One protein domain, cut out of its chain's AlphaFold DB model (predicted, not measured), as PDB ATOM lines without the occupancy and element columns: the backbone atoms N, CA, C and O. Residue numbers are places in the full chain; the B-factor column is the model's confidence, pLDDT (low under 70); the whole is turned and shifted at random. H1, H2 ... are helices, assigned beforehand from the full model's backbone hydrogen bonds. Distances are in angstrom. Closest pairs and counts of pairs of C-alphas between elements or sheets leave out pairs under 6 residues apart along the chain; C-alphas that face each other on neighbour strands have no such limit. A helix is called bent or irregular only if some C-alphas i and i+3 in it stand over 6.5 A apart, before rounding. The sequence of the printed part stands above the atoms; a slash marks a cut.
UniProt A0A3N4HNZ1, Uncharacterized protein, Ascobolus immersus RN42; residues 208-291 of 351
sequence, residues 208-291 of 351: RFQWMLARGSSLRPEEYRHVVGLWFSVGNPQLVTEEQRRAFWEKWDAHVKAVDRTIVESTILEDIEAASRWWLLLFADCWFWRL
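Overview. This is residues 208 to 291 of the 351 residues of an uncharacterized protein of Ascobolus immersus RN42 (UniProt A0A3N4HNZ1). One very long helix, H3, makes a shaft with a small head at its first end, where short H1 and H2 lie; residues 260 to 291 stick out as an arm. The printed part has 84 residues, 70 of them in three named helices, in the order H1, H2, H3, with no named strand; its class is all helix, and it is extended, with a radius of gyration of the C-alphas of 21.8 A and spans of 74 by 24 by 16 A.

Along the chain. H1, residues 208 to 214, begins at C-alpha (-34.457, -17.272, -62.968) and is irregular: C-alphas 208 and 211 are 7.2 A apart. H2, residues 221 to 233, 19.7 A, is only just irregular: C-alphas 222 and 225 are 6.52 A apart. H3, residues 242 to 291, 72.4 A, ends at C-alpha (-21.097, -70.804, -23.949).

Arrangement. Residues 227 to 230 of H2 alone only just touch H3, with 3 pairs of C-alphas within 8 A, the closest Val 227 and Trp 252, 7.1 A. H2 and H3 run opposite ways at a steep tilt of 69 degrees, only just short of perpendicular. H1 is near H2, and only just apart from H3, closest C-alphas 8.5 A. Every O i to N i+4 pair is within hydrogen-bond range in H3, 7 of 9 in H2 and 1 of 3 in H1, where 3 of 4 O i to N i+3 pairs are.

Size, cuts and confidence. The printed part has no cut; both links are short. Model pLDDT is under 70 at residues 216 to 218, 261 to 272 and 275.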
ATOM      1  N   ARG A 208     -33.140 -17.528 -63.576       83.12
ATOM      2  CA  ARG A 208     -34.457 -17.272 -62.968       83.12
ATOM      3  C   ARG A 208     -34.468 -17.217 -61.434       83.12
ATOM      4  O   ARG A 208     -35.457 -16.764 -60.868       83.12
ATOM      5  N   PHE A 209     -33.410 -17.674 -60.769       84.81
ATOM      6  CA  PHE A 209     -33.257 -17.623 -59.315       84.81
ATOM      7  C   PHE A 209     -32.118 -16.702 -58.868       84.81
ATOM      8  O   PHE A 209     -31.911 -16.551 -57.670       84.81
ATOM      9  N   GLN A 210     -31.404 -16.033 -59.779       84.75
ATOM     10  CA  GLN A 210     -30.338 -15.093 -59.397       84.75
ATOM     11  C   GLN A 210     -30.845 -13.963 -58.487       84.75
ATOM     12  O   GLN A 210     -30.092 -13.446 -57.666       84.75
ATOM     13  N   TRP A 211     -32.138 -13.623 -58.559       85.25
ATOM     14  CA  TRP A 211     -32.771 -12.674 -57.635       85.25
ATOM     15  C   TRP A 211     -32.668 -13.108 -56.163       85.25
ATOM     16  O   TRP A 211     -32.646 -12.251 -55.282       85.25
ATOM     17  N   MET A 212     -32.570 -14.414 -55.886       83.88
ATOM     18  CA  MET A 212     -32.373 -14.948 -54.537       83.88
ATOM     19  C   MET A 212     -30.987 -14.583 -53.992       83.88
ATOM     20  O   MET A 212     -30.875 -14.236 -52.820       83.88
ATOM     21  N   LEU A 213     -29.957 -14.569 -54.847       81.00
ATOM     22  CA  LEU A 213     -28.610 -14.110 -54.485       81.00
ATOM     23  C   LEU A 213     -28.590 -12.589 -54.253       81.00
ATOM     24  O   LEU A 213     -27.993 -12.106 -53.294       81.00
ATOM     25  N   ALA A 214     -29.303 -11.828 -55.090       78.06
ATOM     26  CA  ALA A 214     -29.383 -10.368 -54.982       78.06
ATOM     27  C   ALA A 214     -30.089  -9.877 -53.703       78.06
ATOM     28  O   ALA A 214     -29.854  -8.754 -53.261       78.06
ATOM     29  N   ARG A 215     -30.938 -10.711 -53.087       72.75
ATOM     30  CA  ARG A 215     -31.669 -10.391 -51.848       72.75
ATOM     31  C   ARG A 215     -30.807 -10.521 -50.579       72.75
ATOM     32  O   ARG A 215     -31.317 -10.324 -49.481       72.75
ATOM     33  N   GLY A 216     -29.513 -10.824 -50.720       59.91
ATOM     34  CA  GLY A 216     -28.584 -10.990 -49.597       59.91
ATOM     35  C   GLY A 216     -28.676 -12.359 -48.924       59.91
ATOM     36  O   GLY A 216     -28.103 -12.556 -47.855       59.91
ATOM     37  N   SER A 217     -29.390 -13.303 -49.535       62.94
ATOM     38  CA  SER A 217     -29.461 -14.666 -49.034       62.94
ATOM     39  C   SER A 217     -28.201 -15.412 -49.440       62.94
ATOM     40  O   SER A 217     -27.941 -15.606 -50.629       62.94
ATOM     41  N   SER A 218     -27.431 -15.847 -48.446       64.31
ATOM     42  CA  SER A 218     -26.280 -16.732 -48.620       64.31
ATOM     43  C   SER A 218     -26.749 -18.144 -48.973       64.31
ATOM     44  O   SER A 218     -26.576 -19.066 -48.183       64.31
ATOM     45  N   LEU A 219     -27.383 -18.308 -50.139       76.75
ATOM     46  CA  LEU A 219     -27.639 -19.634 -50.685       76.75
ATOM     47  C   LEU A 219     -26.290 -20.300 -50.915       76.75
ATOM     48  O   LEU A 219     -25.485 -19.822 -51.724       76.75
ATOM     49  N   ARG A 220     -26.048 -21.393 -50.203       78.44
ATOM     50  CA  ARG A 220     -24.828 -22.172 -50.392       78.44
ATOM     51  C   ARG A 220     -24.923 -22.967 -51.704       78.44
ATOM     52  O   ARG A 220     -26.030 -23.341 -52.098       78.44
ATOM     53  N   PRO A 221     -23.801 -23.242 -52.391       77.25
ATOM     54  CA  PRO A 221     -23.771 -24.060 -53.608       77.25
ATOM     55  C   PRO A 221     -24.573 -25.372 -53.510       77.25
ATOM     56  O   PRO A 221     -25.248 -25.777 -54.459       77.25
ATOM     57  N   GLU A 222     -24.559 -26.016 -52.343       77.56
ATOM     58  CA  GLU A 222     -25.261 -27.273 -52.073       77.56
ATOM     59  C   GLU A 222     -26.792 -27.097 -52.088       77.56
ATOM     60  O   GLU A 222     -27.532 -27.995 -52.496       77.56
ATOM     61  N   GLU A 223     -27.282 -25.909 -51.727       82.19
ATOM     62  CA  GLU A 223     -28.708 -25.575 -51.653       82.19
ATOM     63  C   GLU A 223     -29.318 -25.316 -53.036       82.19
ATOM     64  O   GLU A 223     -30.537 -25.369 -53.198       82.19
ATOM     65  N   TYR A 224     -28.501 -25.108 -54.074       85.44
ATOM     66  CA  TYR A 224     -28.990 -24.779 -55.418       85.44
ATOM     67  C   TYR A 224     -29.861 -25.904 -55.985       85.44
ATOM     68  O   TYR A 224     -30.892 -25.653 -56.612       85.44
ATOM     69  N   ARG A 225     -29.495 -27.160 -55.701       80.88
ATOM     70  CA  ARG A 225     -30.294 -28.334 -56.085       80.88
ATOM     71  C   ARG A 225     -31.633 -28.380 -55.352       80.88
ATOM     72  O   ARG A 225     -32.634 -28.754 -55.956       80.88
ATOM     73  N   HIS A 226     -31.659 -27.972 -54.085       86.00
ATOM     74  CA  HIS A 226     -32.872 -27.933 -53.272       86.00
ATOM     75  C   HIS A 226     -33.825 -26.832 -53.744       86.00
ATOM     76  O   HIS A 226     -35.020 -27.084 -53.870       86.00
ATOM     77  N   VAL A 227     -33.307 -25.649 -54.096       89.06
ATOM     78  CA  VAL A 227     -34.109 -24.557 -54.678       89.06
ATOM     79  C   VAL A 227     -34.773 -25.012 -55.977       89.06
ATOM     80  O   VAL A 227     -35.976 -24.820 -56.168       89.06
ATOM     81  N   VAL A 228     -34.004 -25.653 -56.863       85.44
ATOM     82  CA  VAL A 228     -34.516 -26.178 -58.136       85.44
ATOM     83  C   VAL A 228     -35.542 -27.289 -57.896       85.44
ATOM     84  O   VAL A 228     -36.605 -27.274 -58.513       85.44
ATOM     85  N   GLY A 229     -35.263 -28.216 -56.977       87.25
ATOM     86  CA  GLY A 229     -36.185 -29.291 -56.604       87.25
ATOM     87  C   GLY A 229     -37.514 -28.765 -56.061       87.25
ATOM     88  O   GLY A 229     -38.572 -29.197 -56.519       87.25
ATOM     89  N   LEU A 230     -37.470 -27.780 -55.160       90.62
ATOM     90  CA  LEU A 230     -38.666 -27.125 -54.637       90.62
ATOM     91  C   LEU A 230     -39.446 -26.415 -55.748       90.62
ATOM     92  O   LEU A 230     -40.667 -26.507 -55.803       90.62
ATOM     93  N   TRP A 231     -38.762 -25.719 -56.658       90.88
ATOM     94  CA  TRP A 231     -39.418 -25.049 -57.780       90.88
ATOM     95  C   TRP A 231     -40.177 -26.019 -58.688       90.88
ATOM     96  O   TRP A 231     -41.321 -25.733 -59.054       90.88
ATOM     97  N   PHE A 232     -39.598 -27.187 -58.972       89.25
ATOM     98  CA  PHE A 232     -40.308 -28.258 -59.669       89.25
ATOM     99  C   PHE A 232     -41.493 -28.789 -58.859       89.25
ATOM    100  O   PHE A 232     -42.580 -28.952 -59.418       89.25
ATOM    101  N   SER A 233     -41.330 -29.002 -57.551       87.75
ATOM    102  CA  SER A 233     -42.395 -29.556 -56.705       87.75
ATOM    103  C   SER A 233     -43.587 -28.610 -56.543       87.75
ATOM    104  O   SER A 233     -44.712 -29.066 -56.370       87.75
ATOM    105  N   VAL A 234     -43.377 -27.293 -56.646       88.56
ATOM    106  CA  VAL A 234     -44.463 -26.298 -56.630       88.56
ATOM    107  C   VAL A 234     -45.027 -25.986 -58.024       88.56
ATOM    108  O   VAL A 234     -45.758 -25.008 -58.179       88.56
ATOM    109  N   GLY A 235     -44.707 -26.801 -59.034       88.62
ATOM    110  CA  GLY A 235     -45.299 -26.711 -60.371       88.62
ATOM    111  C   GLY A 235     -44.666 -25.658 -61.283       88.62
ATOM    112  O   GLY A 235     -45.345 -25.126 -62.157       88.62
ATOM    113  N   ASN A 236     -43.378 -25.352 -61.103       88.88
ATOM    114  CA  ASN A 236     -42.622 -24.408 -61.934       88.88
ATOM    115  C   ASN A 236     -43.257 -23.006 -62.038       88.88
ATOM    116  O   ASN A 236     -43.468 -22.505 -63.150       88.88
ATOM    117  N   PRO A 237     -43.569 -22.339 -60.913       87.38
ATOM    118  CA  PRO A 237     -44.213 -21.035 -60.934       87.38
ATOM    119  C   PRO A 237     -43.369 -20.014 -61.699       87.38
ATOM    120  O   PRO A 237     -42.136 -19.996 -61.613       87.38
ATOM    121  N   GLN A 238     -44.046 -19.125 -62.423       87.31
ATOM    122  CA  GLN A 238     -43.411 -17.958 -63.024       87.31
ATOM    123  C   GLN A 238     -43.147 -16.919 -61.927       87.31
ATOM    124  O   GLN A 238     -44.079 -16.359 -61.359       87.31
ATOM    125  N   LEU A 239     -41.875 -16.670 -61.610       86.69
ATOM    126  CA  LEU A 239     -41.443 -15.763 -60.534       86.69
ATOM    127  C   LEU A 239     -41.154 -14.348 -61.069       86.69
ATOM    128  O   LEU A 239     -40.074 -13.785 -60.864       86.69
ATOM    129  N   VAL A 240     -42.107 -13.795 -61.823       86.31
ATOM    130  CA  VAL A 240     -41.941 -12.514 -62.532       86.31
ATOM    131  C   VAL A 240     -42.158 -11.334 -61.587       86.31
ATOM    132  O   VAL A 240     -41.406 -10.362 -61.639       86.31
ATOM    133  N   THR A 241     -43.147 -11.434 -60.698       90.62
ATOM    134  CA  THR A 241     -43.511 -10.371 -59.746       90.62
ATOM    135  C   THR A 241     -42.877 -10.575 -58.371       90.62
ATOM    136  O   THR A 241     -42.534 -11.693 -57.984       90.62
ATOM    137  N   GLU A 242     -42.753  -9.494 -57.596       88.56
ATOM    138  CA  GLU A 242     -42.194  -9.555 -56.239       88.56
ATOM    139  C   GLU A 242     -43.086 -10.345 -55.269       88.56
ATOM    140  O   GLU A 242     -42.582 -11.043 -54.393       88.56
ATOM    141  N   GLU A 243     -44.407 -10.320 -55.460       91.25
ATOM    142  CA  GLU A 243     -45.354 -11.112 -54.665       91.25
ATOM    143  C   GLU A 243     -45.165 -12.614 -54.895       91.25
ATOM    144  O   GLU A 243     -45.092 -13.388 -53.941       91.25
ATOM    145  N   GLN A 244     -44.999 -13.031 -56.154       90.25
ATOM    146  CA  GLN A 244     -44.709 -14.425 -56.499       90.25
ATOM    147  C   GLN A 244     -43.361 -14.876 -55.933       90.25
ATOM    148  O   GLN A 244     -43.248 -15.983 -55.407       90.25
ATOM    149  N   ARG A 245     -42.339 -14.013 -56.003       91.06
ATOM    150  CA  ARG A 245     -41.020 -14.274 -55.409       91.06
ATOM    151  C   ARG A 245     -41.101 -14.403 -53.894       91.06
ATOM    152  O   ARG A 245     -40.502 -15.319 -53.343       91.06
ATOM    153  N   ARG A 246     -41.877 -13.546 -53.227       89.56
ATOM    154  CA  ARG A 246     -42.110 -13.611 -51.780       89.56
ATOM    155  C   ARG A 246     -42.833 -14.894 -51.374       89.56
ATOM    156  O   ARG A 246     -42.371 -15.574 -50.468       89.56
ATOM    157  N   ALA A 247     -43.903 -15.262 -52.075       90.94
ATOM    158  CA  ALA A 247     -44.632 -16.501 -51.810       90.94
ATOM    159  C   ALA A 247     -43.750 -17.744 -52.026       90.94
ATOM    160  O   ALA A 247     -43.827 -18.713 -51.273       90.94
ATOM    161  N   PHE A 248     -42.881 -17.718 -53.041       92.50
ATOM    162  CA  PHE A 248     -41.885 -18.767 -53.246       92.50
ATOM    163  C   PHE A 248     -40.844 -18.794 -52.120       92.50
ATOM    164  O   PHE A 248     -40.496 -19.870 -51.641       92.50
ATOM    165  N   TRP A 249     -40.392 -17.625 -51.662       90.38
ATOM    166  CA  TRP A 249     -39.436 -17.501 -50.563       90.38
ATOM    167  C   TRP A 249     -39.970 -18.086 -49.252       90.38
ATOM    168  O   TRP A 249     -39.270 -18.830 -48.578       90.38
ATOM    169  N   GLU A 250     -41.231 -17.827 -48.919       91.31
ATOM    170  CA  GLU A 250     -41.862 -18.392 -47.720       91.31
ATOM    171  C   GLU A 250     -41.903 -19.929 -47.766       91.31
ATOM    172  O   GLU A 250     -41.650 -20.596 -46.760       91.31
ATOM    173  N   LYS A 251     -42.143 -20.508 -48.951       92.38
ATOM    174  CA  LYS A 251     -42.058 -21.964 -49.156       92.38
ATOM    175  C   LYS A 251     -40.624 -22.480 -49.064       92.38
ATOM    176  O   LYS A 251     -40.412 -23.572 -48.542       92.38
ATOM    177  N   TRP A 252     -39.653 -21.713 -49.556       91.56
ATOM    178  CA  TRP A 252     -38.233 -22.038 -49.440       91.56
ATOM    179  C   TRP A 252     -37.776 -22.068 -47.979       91.56
ATOM    180  O   TRP A 252     -37.217 -23.072 -47.547       91.56
ATOM    181  N   ASP A 253     -38.103 -21.049 -47.185       89.75
ATOM    182  CA  ASP A 253     -37.755 -21.006 -45.759       89.75
ATOM    183  C   ASP A 253     -38.387 -22.169 -44.976       89.75
ATOM    184  O   ASP A 253     -37.767 -22.735 -44.072       89.75
ATOM    185  N   ALA A 254     -39.620 -22.555 -45.322       89.44
ATOM    186  CA  ALA A 254     -40.268 -23.731 -44.744       89.44
ATOM    187  C   ALA A 254     -39.561 -25.038 -45.149       89.44
ATOM    188  O   ALA A 254     -39.360 -25.913 -44.306       89.44
ATOM    189  N   HIS A 255     -39.149 -25.153 -46.416       87.81
ATOM    190  CA  HIS A 255     -38.407 -26.304 -46.924       87.81
ATOM    191  C   HIS A 255     -37.050 -26.461 -46.232       87.81
ATOM    192  O   HIS A 255     -36.749 -27.552 -45.763       87.81
ATOM    193  N   VAL A 256     -36.265 -25.386 -46.105       86.06
ATOM    194  CA  VAL A 256     -34.954 -25.424 -45.430       86.06
ATOM    195  C   VAL A 256     -35.102 -25.895 -43.984       86.06
ATOM    196  O   VAL A 256     -34.414 -26.824 -43.574       86.06
ATOM    197  N   LYS A 257     -36.076 -25.356 -43.239       85.38
ATOM    198  CA  LYS A 257     -36.357 -25.798 -41.859       85.38
ATOM    199  C   LYS A 257     -36.736 -27.277 -41.771       85.38
ATOM    200  O   LYS A 257     -36.374 -27.944 -40.804       85.38
ATOM    201  N   ALA A 258     -37.485 -27.784 -42.749       83.44
ATOM    202  CA  ALA A 258     -37.852 -29.195 -42.802       83.44
ATOM    203  C   ALA A 258     -36.639 -30.080 -43.131       83.44
ATOM    204  O   ALA A 258     -36.442 -31.103 -42.480       83.44
ATOM    205  N   VAL A 259     -35.806 -29.666 -44.090       79.56
ATOM    206  CA  VAL A 259     -34.595 -30.394 -44.489       79.56
ATOM    207  C   VAL A 259     -33.587 -30.452 -43.346       79.56
ATOM    208  O   VAL A 259     -33.139 -31.546 -43.013       79.56
ATOM    209  N   ASP A 260     -33.304 -29.328 -42.683       74.88
ATOM    210  CA  ASP A 260     -32.397 -29.284 -41.528       74.88
ATOM    211  C   ASP A 260     -32.863 -30.230 -40.416       74.88
ATOM    212  O   ASP A 260     -32.066 -30.968 -39.841       74.88
ATOM    213  N   ARG A 261     -34.176 -30.282 -40.163       68.25
ATOM    214  CA  ARG A 261     -34.755 -31.224 -39.204       68.25
ATOM    215  C   ARG A 261     -34.550 -32.678 -39.633       68.25
ATOM    216  O   ARG A 261     -34.143 -33.489 -38.808       68.25
ATOM    217  N   THR A 262     -34.792 -33.006 -40.904       69.69
ATOM    218  CA  THR A 262     -34.612 -34.380 -41.401       69.69
ATOM    219  C   THR A 262     -33.157 -34.831 -41.424       69.69
ATOM    220  O   THR A 262     -32.907 -35.989 -41.117       69.69
ATOM    221  N   ILE A 263     -32.204 -33.941 -41.730       66.62
ATOM    222  CA  ILE A 263     -30.769 -34.258 -41.701       66.62
ATOM    223  C   ILE A 263     -30.342 -34.564 -40.265       66.62
ATOM    224  O   ILE A 263     -29.705 -35.583 -40.018       66.62
ATOM    225  N   VAL A 264     -30.754 -33.734 -39.302       57.97
ATOM    226  CA  VAL A 264     -30.473 -33.976 -37.881       57.97
ATOM    227  C   VAL A 264     -31.084 -35.303 -37.416       57.97
ATOM    228  O   VAL A 264     -30.409 -36.086 -36.753       57.97
ATOM    229  N   GLU A 265     -32.330 -35.599 -37.792       60.81
ATOM    230  CA  GLU A 265     -32.995 -36.857 -37.429       60.81
ATOM    231  C   GLU A 265     -32.341 -38.085 -38.100       60.81
ATOM    232  O   GLU A 265     -32.168 -39.107 -37.435       60.81
ATOM    233  N   SER A 266     -31.915 -37.997 -39.369       60.97
ATOM    234  CA  SER A 266     -31.244 -39.103 -40.068       60.97
ATOM    235  C   SER A 266     -29.843 -39.376 -39.535       60.97
ATOM    236  O   SER A 266     -29.501 -40.536 -39.336       60.97
ATOM    237  N   THR A 267     -29.056 -38.339 -39.235       64.00
ATOM    238  CA  THR A 267     -27.715 -38.514 -38.655       64.00
ATOM    239  C   THR A 267     -27.803 -39.136 -37.260       64.00
ATOM    240  O   THR A 267     -27.059 -40.059 -36.949       64.00
ATOM    241  N   ILE A 268     -28.780 -38.722 -36.445       62.12
ATOM    242  CA  ILE A 268     -29.029 -39.337 -35.134       62.12
ATOM    243  C   ILE A 268     -29.450 -40.809 -35.280       62.12
ATOM    244  O   ILE A 268     -29.011 -41.652 -34.500       62.12
ATOM    245  N   LEU A 269     -30.296 -41.139 -36.261       62.66
ATOM    246  CA  LEU A 269     -30.726 -42.519 -36.511       62.66
ATOM    247  C   LEU A 269     -29.582 -43.410 -37.006       62.66
ATOM    248  O   LEU A 269     -29.464 -44.536 -36.528       62.66
ATOM    249  N   GLU A 270     -28.729 -42.915 -37.901       67.06
ATOM    250  CA  GLU A 270     -27.544 -43.638 -38.375       67.06
ATOM    251  C   GLU A 270     -26.537 -43.872 -37.240       67.06
ATOM    252  O   GLU A 270     -26.040 -44.989 -37.088       67.06
ATOM    253  N   ASP A 271     -26.316 -42.877 -36.376       67.06
ATOM    254  CA  ASP A 271     -25.458 -43.010 -35.195       67.06
ATOM    255  C   ASP A 271     -26.025 -44.021 -34.183       67.06
ATOM    256  O   ASP A 271     -25.288 -44.844 -33.631       67.06
ATOM    257  N   ILE A 272     -27.346 -44.014 -33.959       69.56
ATOM    258  CA  ILE A 272     -28.028 -44.989 -33.095       69.56
ATOM    259  C   ILE A 272     -27.961 -46.394 -33.703       69.56
ATOM    260  O   ILE A 272     -27.703 -47.361 -32.981       69.56
ATOM    261  N   GLU A 273     -28.169 -46.540 -35.013       71.81
ATOM    262  CA  GLU A 273     -28.119 -47.838 -35.681       71.81
ATOM    263  C   GLU A 273     -26.694 -48.400 -35.666       71.81
ATOM    264  O   GLU A 273     -26.493 -49.559 -35.283       71.81
ATOM    265  N   ALA A 274     -25.694 -47.576 -35.982       70.56
ATOM    266  CA  ALA A 274     -24.287 -47.940 -35.885       70.56
ATOM    267  C   ALA A 274     -23.936 -48.372 -34.455       70.56
ATOM    268  O   ALA A 274     -23.404 -49.469 -34.258       70.56
ATOM    269  N   ALA A 275     -24.314 -47.582 -33.444       69.19
ATOM    270  CA  ALA A 275     -24.115 -47.938 -32.042       69.19
ATOM    271  C   ALA A 275     -24.817 -49.259 -31.672       69.19
ATOM    272  O   ALA A 275     -24.228 -50.100 -30.992       69.19
ATOM    273  N   SER A 276     -26.042 -49.493 -32.150       70.25
ATOM    274  CA  SER A 276     -26.800 -50.717 -31.860       70.25
ATOM    275  C   SER A 276     -26.165 -51.973 -32.470       70.25
ATOM    276  O   SER A 276     -26.097 -53.010 -31.806       70.25
ATOM    277  N   ARG A 277     -25.616 -51.880 -33.690       74.25
ATOM    278  CA  ARG A 277     -24.882 -52.974 -34.346       74.25
ATOM    279  C   ARG A 277     -23.618 -53.331 -33.568       74.25
ATOM    280  O   ARG A 277     -23.348 -54.512 -33.354       74.25
ATOM    281  N   TRP A 278     -22.891 -52.328 -33.074       73.19
ATOM    282  CA  TRP A 278     -21.727 -52.542 -32.210       73.19
ATOM    283  C   TRP A 278     -22.096 -53.223 -30.892       73.19
ATOM    284  O   TRP A 278     -21.428 -54.174 -30.482       73.19
ATOM    285  N   TRP A 279     -23.187 -52.798 -30.255       74.50
ATOM    286  CA  TRP A 279     -23.686 -53.440 -29.040       74.50
ATOM    287  C   TRP A 279     -24.089 -54.896 -29.274       74.50
ATOM    288  O   TRP A 279     -23.716 -55.758 -28.481       74.50
ATOM    289  N   LEU A 280     -24.787 -55.201 -30.369       75.69
ATOM    290  CA  LEU A 280     -25.173 -56.571 -30.713       75.69
ATOM    291  C   LEU A 280     -23.960 -57.476 -30.956       75.69
ATOM    292  O   LEU A 280     -23.954 -58.611 -30.481       75.69
ATOM    293  N   LEU A 281     -22.917 -56.975 -31.624       73.44
ATOM    294  CA  LEU A 281     -21.667 -57.717 -31.822       73.44
ATOM    295  C   LEU A 281     -20.942 -57.982 -30.497       73.44
ATOM    296  O   LEU A 281     -20.509 -59.107 -30.255       73.44
ATOM    297  N   LEU A 282     -20.872 -56.988 -29.605       73.06
ATOM    298  CA  LEU A 282     -20.296 -57.158 -28.268       73.06
ATOM    299  C   LEU A 282     -21.087 -58.166 -27.423       73.06
ATOM    300  O   LEU A 282     -20.495 -58.990 -26.724       73.06
ATOM    301  N   PHE A 283     -22.421 -58.129 -27.495       73.75
ATOM    302  CA  PHE A 283     -23.283 -59.079 -26.794       73.75
ATOM    303  C   PHE A 283     -23.144 -60.499 -27.348       73.75
ATOM    304  O   PHE A 283     -23.054 -61.441 -26.560       73.75
ATOM    305  N   ALA A 284     -23.097 -60.659 -28.672       73.88
ATOM    306  CA  ALA A 284     -22.910 -61.951 -29.322       73.88
ATOM    307  C   ALA A 284     -21.552 -62.569 -28.963       73.88
ATOM    308  O   ALA A 284     -21.504 -63.744 -28.600       73.88
ATOM    309  N   ASP A 285     -20.479 -61.773 -28.972       74.31
ATOM    310  CA  ASP A 285     -19.142 -62.219 -28.571       74.31
ATOM    311  C   ASP A 285     -19.114 -62.629 -27.086       74.31
ATOM    312  O   ASP A 285     -18.718 -63.745 -26.744       74.31
ATOM    313  N   CYS A 286     -19.657 -61.798 -26.188       76.44
ATOM    314  CA  CYS A 286     -19.760 -62.140 -24.765       76.44
ATOM    315  C   CYS A 286     -20.579 -63.419 -24.521       76.44
ATOM    316  O   CYS A 286     -20.237 -64.228 -23.650       76.44
ATOM    317  N   TRP A 287     -21.668 -63.614 -25.268       80.75
ATOM    318  CA  TRP A 287     -22.524 -64.791 -25.142       80.75
ATOM    319  C   TRP A 287     -21.846 -66.057 -25.675       80.75
ATOM    320  O   TRP A 287     -21.866 -67.090 -25.003       80.75
ATOM    321  N   PHE A 288     -21.179 -65.962 -26.826       77.69
ATOM    322  CA  PHE A 288     -20.392 -67.041 -27.416       77.69
ATOM    323  C   PHE A 288     -19.293 -67.522 -26.461       77.69
ATOM    324  O   PHE A 288     -19.176 -68.718 -26.184       77.69
ATOM    325  N   TRP A 289     -18.557 -66.594 -25.849       72.56
ATOM    326  CA  TRP A 289     -17.532 -66.937 -24.865       72.56
ATOM    327  C   TRP A 289     -18.096 -67.549 -23.589       72.56
ATOM    328  O   TRP A 289     -17.511 -68.484 -23.038       72.56
ATOM    329  N   ARG A 290     -19.256 -67.075 -23.130       76.56
ATOM    330  CA  ARG A 290     -19.950 -67.691 -21.996       76.56
ATOM    331  C   ARG A 290     -20.343 -69.137 -22.303       76.56
ATOM    332  O   ARG A 290     -20.193 -69.985 -21.427       76.56
ATOM    333  N   LEU A 291     -20.799 -69.434 -23.522       77.12
ATOM    334  CA  LEU A 291     -21.097 -70.804 -23.949       77.12
ATOM    335  C   LEU A 291     -19.848 -71.686 -23.977       77.12
ATOM    336  O   LEU A 291     -19.897 -72.796 -23.453       77.12
TER     337      LEU A 291